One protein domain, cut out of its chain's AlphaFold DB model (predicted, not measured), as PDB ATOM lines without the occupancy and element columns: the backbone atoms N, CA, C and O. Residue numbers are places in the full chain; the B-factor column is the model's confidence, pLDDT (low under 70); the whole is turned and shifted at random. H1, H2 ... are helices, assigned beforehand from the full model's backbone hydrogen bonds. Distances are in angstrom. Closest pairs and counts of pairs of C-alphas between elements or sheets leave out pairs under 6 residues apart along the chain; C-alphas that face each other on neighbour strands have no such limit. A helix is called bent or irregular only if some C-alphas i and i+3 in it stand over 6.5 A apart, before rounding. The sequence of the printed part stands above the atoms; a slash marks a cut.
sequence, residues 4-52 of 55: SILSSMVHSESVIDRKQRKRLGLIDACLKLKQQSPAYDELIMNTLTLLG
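AT A GLANCE: This is residues 4 to 52 of the 55 residues of an uncharacterized protein of Lentilactobacillus curieae (UniProt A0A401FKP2). Picture a flat shape in which two helices, H2 and H3, fold back on each other as a helical hairpin, while a long loop, residues 11 to 25, runs away from them and doubles back on itself. A short first helix, H1, comes with its last residue to the first residue of H2. The printed part has 49 residues with three named helices in the order H1, H2, H3 and no named strand; its class is all helix. It is only just loose, close to compact, with a radius of gyration of the C-alphas of 12.0 A, and spans 34 by 29 by 10 A.

IN THESE COORDINATES: Find C-alpha 4 at (51.728, -25.192, -14.614); from there H1 runs over residues 4 to 10, 10.0 A long. Next look at C-alpha 26, at (43.756, -23.106, -26.604), where H2 begins; it holds residues 26 to 36 and is 15.4 A long. H3, the longest helix, takes residues 38 to 50 over 19.2 A and ends at C-alpha 50, (36.639, -24.295, -15.372). It is irregular: C-alphas 39 and 42 are 7.7 A apart.

HOW THE PARTS SIT: H1 and H2 only just touch, with 3 pairs of C-alphas within 8 A, the closest being those of Val 10 and Leu 26 at 6.0 A. They run the same way at a steep tilt of 36 degrees, only just past shallow. Between them, residues 15 to 16 pair with residues 22 to 23, antiparallel. H2 and H3 touch and form a hairpin, opposite ways at a shallow tilt of 21 degrees; look at Lys 34 and Asp 41, their closest C-alphas, 5.2 A apart. H1 and H3 are apart. In H1 and H2 every O i to N i+4 pair is within hydrogen-bond range; in H3, 7 of 9 are.

THE WHOLE: The two C-alphas farthest apart are those of Arg 18 and Glu 42, at 34.4 A. The printed part has no cut. The link from H1 to H2 is long, with 15 residues, and that from H2 to H3 is tight. The mean pLDDT of the printed part is 92.9, and no printed residue is under 70.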
ATOM      1  N   SER A   4      50.831 -25.974 -13.763       87.25
ATOM      2  CA  SER A   4      51.728 -25.192 -14.614       87.25
ATOM      3  C   SER A   4      51.495 -25.419 -16.115       87.25
ATOM      4  O   SER A   4      51.570 -24.468 -16.900       87.25
ATOM      5  N   ILE A   5      51.155 -26.645 -16.532       87.75
ATOM      6  CA  ILE A   5      50.873 -26.982 -17.934       87.75
ATOM      7  C   ILE A   5      49.529 -26.388 -18.352       87.75
ATOM      8  O   ILE A   5      49.446 -25.760 -19.406       87.75
ATOM      9  N   LEU A   6      48.491 -26.553 -17.524       87.06
ATOM     10  CA  LEU A   6      47.169 -25.977 -17.785       87.06
ATOM     11  C   LEU A   6      47.235 -24.453 -17.874       87.06
ATOM     12  O   LEU A   6      46.747 -23.876 -18.844       87.06
ATOM     13  N   SER A   7      47.913 -23.823 -16.916       88.19
ATOM     14  CA  SER A   7      48.148 -22.381 -16.922       88.19
ATOM     15  C   SER A   7      48.883 -21.949 -18.194       88.19
ATOM     16  O   SER A   7      48.426 -21.050 -18.895       88.19
ATOM     17  N   SER A   8      49.953 -22.648 -18.584       91.00
ATOM     18  CA  SER A   8      50.682 -22.334 -19.821       91.00
ATOM     19  C   SER A   8      49.810 -22.454 -21.078       91.00
ATOM     20  O   SER A   8      49.927 -21.636 -21.986       91.00
ATOM     21  N   MET A   9      48.923 -23.453 -21.149       91.00
ATOM     22  CA  MET A   9      48.011 -23.636 -22.286       91.00
ATOM     23  C   MET A   9      46.966 -22.523 -22.380       91.00
ATOM     24  O   MET A   9      46.701 -22.035 -23.480       91.00
ATOM     25  N   VAL A  10      46.392 -22.118 -21.245       92.75
ATOM     26  CA  VAL A  10      45.397 -21.041 -21.165       92.75
ATOM     27  C   VAL A  10      45.986 -19.706 -21.620       92.75
ATOM     28  O   VAL A  10      45.364 -19.008 -22.413       92.75
ATOM     29  N   HIS A  11      47.208 -19.390 -21.192       91.38
ATOM     30  CA  HIS A  11      47.878 -18.133 -21.538       91.38
ATOM     31  C   HIS A  11      48.606 -18.174 -22.891       91.38
ATOM     32  O   HIS A  11      49.220 -17.186 -23.292       91.38
ATOM     33  N   SER A  12      48.586 -19.310 -23.595       94.12
ATOM     34  CA  SER A  12      49.287 -19.440 -24.872       94.12
ATOM     35  C   SER A  12      48.613 -18.620 -25.972       94.12
ATOM     36  O   SER A  12      47.439 -18.811 -26.295       94.12
ATOM     37  N   GLU A  13      49.384 -17.735 -26.596       93.94
ATOM     38  CA  GLU A  13      48.941 -17.003 -27.777       93.94
ATOM     39  C   GLU A  13      48.981 -17.890 -29.031       93.94
ATOM     40  O   GLU A  13      49.797 -18.810 -29.163       93.94
ATOM     41  N   SER A  14      48.119 -17.587 -30.002       96.50
ATOM     42  CA  SER A  14      48.239 -18.158 -31.342       96.50
ATOM     43  C   SER A  14      49.511 -17.681 -32.034       96.50
ATOM     44  O   SER A  14      49.769 -16.485 -32.127       96.50
ATOM     45  N   VAL A  15      50.256 -18.606 -32.640       96.94
ATOM     46  CA  VAL A  15      51.525 -18.306 -33.322       96.94
ATOM     47  C   VAL A  15      51.512 -18.762 -34.776       96.94
ATOM     48  O   VAL A  15      50.817 -19.708 -35.153       96.94
ATOM     49  N   ILE A  16      52.312 -18.112 -35.620       97.06
ATOM     50  CA  ILE A  16      52.589 -18.584 -36.982       97.06
ATOM     51  C   ILE A  16      53.852 -19.440 -36.938       97.06
ATOM     52  O   ILE A  16      54.911 -18.982 -36.511       97.06
ATOM     53  N   ASP A  17      53.747 -20.700 -37.361       94.75
ATOM     54  CA  ASP A  17      54.903 -21.595 -37.393       94.75
ATOM     55  C   ASP A  17      55.867 -21.262 -38.549       94.75
ATOM     56  O   ASP A  17      55.543 -20.543 -39.494       94.75
ATOM     57  N   ARG A  18      57.064 -21.863 -38.526       95.81
ATOM     58  CA  ARG A  18      58.081 -21.720 -39.590       95.81
ATOM     59  C   ARG A  18      57.607 -22.104 -41.001       95.81
ATOM     60  O   ARG A  18      58.308 -21.835 -41.968       95.81
ATOM     61  N   LYS A  19      56.464 -22.785 -41.125       96.81
ATOM     62  CA  LYS A  19      55.839 -23.177 -42.395       96.81
ATOM     63  C   LYS A  19      54.657 -22.266 -42.757       96.81
ATOM     64  O   LYS A  19      53.842 -22.663 -43.584       96.81
ATOM     65  N   GLN A  20      54.548 -21.085 -42.144       95.25
ATOM     66  CA  GLN A  20      53.469 -20.114 -42.367       95.25
ATOM     67  C   GLN A  20      52.072 -20.636 -41.996       95.25
ATOM     68  O   GLN A  20      51.064 -20.210 -42.557       95.25
ATOM     69  N   ARG A  21      51.976 -21.569 -41.037       96.38
ATOM     70  CA  ARG A  21      50.680 -22.082 -40.570       96.38
ATOM     71  C   ARG A  21      50.304 -21.450 -39.241       96.38
ATOM     72  O   ARG A  21      51.079 -21.522 -38.288       96.38
ATOM     73  N   LYS A  22      49.083 -20.908 -39.160       95.25
ATOM     74  CA  LYS A  22      48.501 -20.426 -37.901       95.25
ATOM     75  C   LYS A  22      48.239 -21.615 -36.973       95.25
ATOM     76  O   LYS A  22      47.414 -22.480 -37.276       95.25
ATOM     77  N   ARG A  23      48.958 -21.664 -35.856       95.69
ATOM     78  CA  ARG A  23      48.738 -22.581 -34.738       95.69
ATOM     79  C   ARG A  23      47.914 -21.842 -33.704       95.69
ATOM     80  O   ARG A  23      48.353 -20.814 -33.206       95.69
ATOM     81  N   LEU A  24      46.711 -22.341 -33.454       95.94
ATOM     82  CA  LEU A  24      45.823 -21.713 -32.494       95.94
ATOM     83  C   LEU A  24      46.272 -22.049 -31.074       95.94
ATOM     84  O   LEU A  24      46.553 -23.217 -30.792       95.94
ATOM     85  N   GLY A  25      46.320 -21.031 -30.217       95.06
ATOM     86  CA  GLY A  25      46.301 -21.222 -28.770       95.06
ATOM     87  C   GLY A  25      44.981 -21.870 -28.337       95.06
ATOM     88  O   GLY A  25      44.026 -21.938 -29.118       95.06
ATOM     89  N   LEU A  26      44.923 -22.366 -27.101       94.31
ATOM     90  CA  LEU A  26      43.756 -23.106 -26.604       94.31
ATOM     91  C   LEU A  26      42.463 -22.281 -26.707       94.31
ATOM     92  O   LEU A  26      41.480 -22.759 -27.272       94.31
ATOM     93  N   ILE A  27      42.490 -21.035 -26.223       94.38
ATOM     94  CA  ILE A  27      41.325 -20.137 -26.229       94.38
ATOM     95  C   ILE A  27      40.858 -19.878 -27.666       94.38
ATOM     96  O   ILE A  27      39.695 -20.104 -27.994       94.38
ATOM     97  N   ASP A  28      41.772 -19.507 -28.563       94.62
ATOM     98  CA  ASP A  28      41.439 -19.235 -29.966       94.62
ATOM     99  C   ASP A  28      40.885 -20.467 -30.697       94.62
ATOM    100  O   ASP A  28      40.015 -20.347 -31.566       94.62
ATOM    101  N   ALA A  29      41.375 -21.665 -30.367       94.50
ATOM    102  CA  ALA A  29      40.850 -22.914 -30.907       94.50
ATOM    103  C   ALA A  29      39.415 -23.173 -30.425       94.50
ATOM    104  O   ALA A  29      38.556 -23.513 -31.241       94.50
ATOM    105  N   CYS A  30      39.149 -22.964 -29.134       94.06
ATOM    106  CA  CYS A  30      37.820 -23.077 -28.533       94.06
ATOM    107  C   CYS A  30      36.826 -22.083 -29.153       94.06
ATOM    108  O   CYS A  30      35.754 -22.489 -29.600       94.06
ATOM    109  N   LEU A  31      37.199 -20.806 -29.276       91.62
ATOM    110  CA  LEU A  31      36.351 -19.780 -29.895       91.62
ATOM    111  C   LEU A  31      36.062 -20.087 -31.368       91.62
ATOM    112  O   LEU A  31      34.929 -19.951 -31.834       91.62
ATOM    113  N   LYS A  32      37.066 -20.568 -32.107       93.75
ATOM    114  CA  LYS A  32      36.871 -20.991 -33.497       93.75
ATOM    115  C   LYS A  32      35.946 -22.204 -33.600       93.75
ATOM    116  O   LYS A  32      35.118 -22.252 -34.508       93.75
ATOM    117  N   LEU A  33      36.061 -23.168 -32.686       93.56
ATOM    118  CA  LEU A  33      35.183 -24.335 -32.655       93.56
ATOM    119  C   LEU A  33      33.730 -23.932 -32.375       93.56
ATOM    120  O   LEU A  33      32.839 -24.395 -33.083       93.56
ATOM    121  N   LYS A  34      33.504 -23.009 -31.432       92.75
ATOM    122  CA  LYS A  34      32.187 -22.415 -31.147       92.75
ATOM    123  C   LYS A  34      31.566 -21.778 -32.394       92.75
ATOM    124  O   LYS A  34      30.403 -22.024 -32.696       92.75
ATOM    125  N   GLN A  35      32.350 -21.017 -33.163       91.88
ATOM    126  CA  GLN A  35      31.889 -20.404 -34.417       91.88
ATOM    127  C   GLN A  35      31.538 -21.438 -35.499       91.88
ATOM    128  O   GLN A  35      30.607 -21.230 -36.273       91.88
ATOM    129  N   GLN A  36      32.293 -22.537 -35.584       93.94
ATOM    130  CA  GLN A  36      32.107 -23.569 -36.610       93.94
ATOM    131  C   GLN A  36      31.002 -24.569 -36.268       93.94
ATOM    132  O   GLN A  36      30.381 -25.134 -37.167       93.94
ATOM    133  N   SER A  37      30.772 -24.817 -34.981       91.88
ATOM    134  CA  SER A  37      29.785 -25.774 -34.505       91.88
ATOM    135  C   SER A  37      29.135 -25.257 -33.217       91.88
ATOM    136  O   SER A  37      29.579 -25.584 -32.113       91.88
ATOM    137  N   PRO A  38      28.047 -24.474 -33.350       89.06
ATOM    138  CA  PRO A  38      27.342 -23.884 -32.211       89.06
ATOM    139  C   PRO A  38      26.791 -24.916 -31.217       89.06
ATOM    140  O   PRO A  38      26.552 -24.591 -30.062       89.06
ATOM    141  N   ALA A  39      26.627 -26.176 -31.638       93.31
ATOM    142  CA  ALA A  39      26.175 -27.271 -30.778       93.31
ATOM    143  C   ALA A  39      27.101 -27.536 -29.575       93.31
ATOM    144  O   ALA A  39      26.667 -28.140 -28.600       93.31
ATOM    145  N   TYR A  40      28.360 -27.090 -29.633       90.62
ATOM    146  CA  TYR A  40      29.323 -27.238 -28.540       90.62
ATOM    147  C   TYR A  40      29.496 -25.971 -27.697       90.62
ATOM    148  O   TYR A  40      30.366 -25.964 -26.830       90.62
ATOM    149  N   ASP A  41      28.713 -24.912 -27.928       92.88
ATOM    150  CA  ASP A  41      28.897 -23.619 -27.255       92.88
ATOM    151  C   ASP A  41      28.888 -23.758 -25.725       92.88
ATOM    152  O   ASP A  41      29.860 -23.409 -25.060       92.88
ATOM    153  N   GLU A  42      27.851 -24.387 -25.171       93.31
ATOM    154  CA  GLU A  42      27.728 -24.604 -23.725       93.31
ATOM    155  C   GLU A  42      28.907 -25.411 -23.155       93.31
ATOM    156  O   GLU A  42      29.486 -25.047 -22.130       93.31
ATOM    157  N   LEU A  43      29.324 -26.476 -23.847       93.69
ATOM    158  CA  LEU A  43      30.464 -27.296 -23.435       93.69
ATOM    159  C   LEU A  43      31.766 -26.482 -23.420       93.69
ATOM    160  O   LEU A  43      32.565 -26.599 -22.487       93.69
ATOM    161  N   ILE A  44      31.986 -25.665 -24.450       94.00
ATOM    162  CA  ILE A  44      33.178 -24.828 -24.591       94.00
ATOM    163  C   ILE A  44      33.204 -23.760 -23.495       94.00
ATOM    164  O   ILE A  44      34.224 -23.624 -22.822       94.00
ATOM    165  N   MET A  45      32.088 -23.066 -23.262       92.50
ATOM    166  CA  MET A  45      31.974 -22.046 -22.213       92.50
ATOM    167  C   MET A  45      32.210 -22.633 -20.819       92.50
ATOM    168  O   MET A  45      32.987 -22.078 -20.038       92.50
ATOM    169  N   ASN A  46      31.623 -23.795 -20.522       93.38
ATOM    170  CA  ASN A  46      31.840 -24.490 -19.251       93.38
ATOM    171  C   ASN A  46      33.309 -24.895 -19.068       93.38
ATOM    172  O   ASN A  46      33.869 -24.744 -17.983       93.38
ATOM    173  N   THR A  47      33.953 -25.370 -20.137       91.38
ATOM    174  CA  THR A  47      35.366 -25.772 -20.105       91.38
ATOM    175  C   THR A  47      36.286 -24.571 -19.884       91.38
ATOM    176  O   THR A  47      37.177 -24.637 -19.043       91.38
ATOM    177  N   LEU A  48      36.068 -23.464 -20.601       92.12
ATOM    178  CA  LEU A  48      36.858 -22.238 -20.445       92.12
ATOM    179  C   LEU A  48      36.695 -21.638 -19.042       92.12
ATOM    180  O   LEU A  48      37.691 -21.295 -18.408       92.12
ATOM    181  N   THR A  49      35.469 -21.634 -18.512       91.75
ATOM    182  CA  THR A  49      35.182 -21.191 -17.138       91.75
ATOM    183  C   THR A  49      35.923 -22.043 -16.105       91.75
ATOM    184  O   THR A  49      36.548 -21.506 -15.194       91.75
ATOM    185  N   LEU A  50      35.911 -23.376 -16.259       89.88
ATOM    186  CA  LEU A  50      36.639 -24.295 -15.372       89.88
ATOM    187  C   LEU A  50      38.155 -24.045 -15.389       89.88
ATOM    188  O   LEU A  50      38.831 -24.255 -14.386       89.88
ATOM    189  N   LEU A  51      38.682 -23.587 -16.524       89.06
ATOM    190  CA  LEU A  51      40.088 -23.228 -16.700       89.06
ATOM    191  C   LEU A  51      40.423 -21.806 -16.217       89.06
ATOM    192  O   LEU A  51      41.560 -21.369 -16.382       89.06
ATOM    193  N   GLY A  52      39.464 -21.084 -15.624       87.44
ATOM    194  CA  GLY A  52      39.661 -19.721 -15.131       87.44
ATOM    195  C   GLY A  52      39.722 -18.663 -16.235       87.44
ATOM    196  O   GLY A  52      40.156 -17.543 -15.978       87.44
TER     197      GLY A  52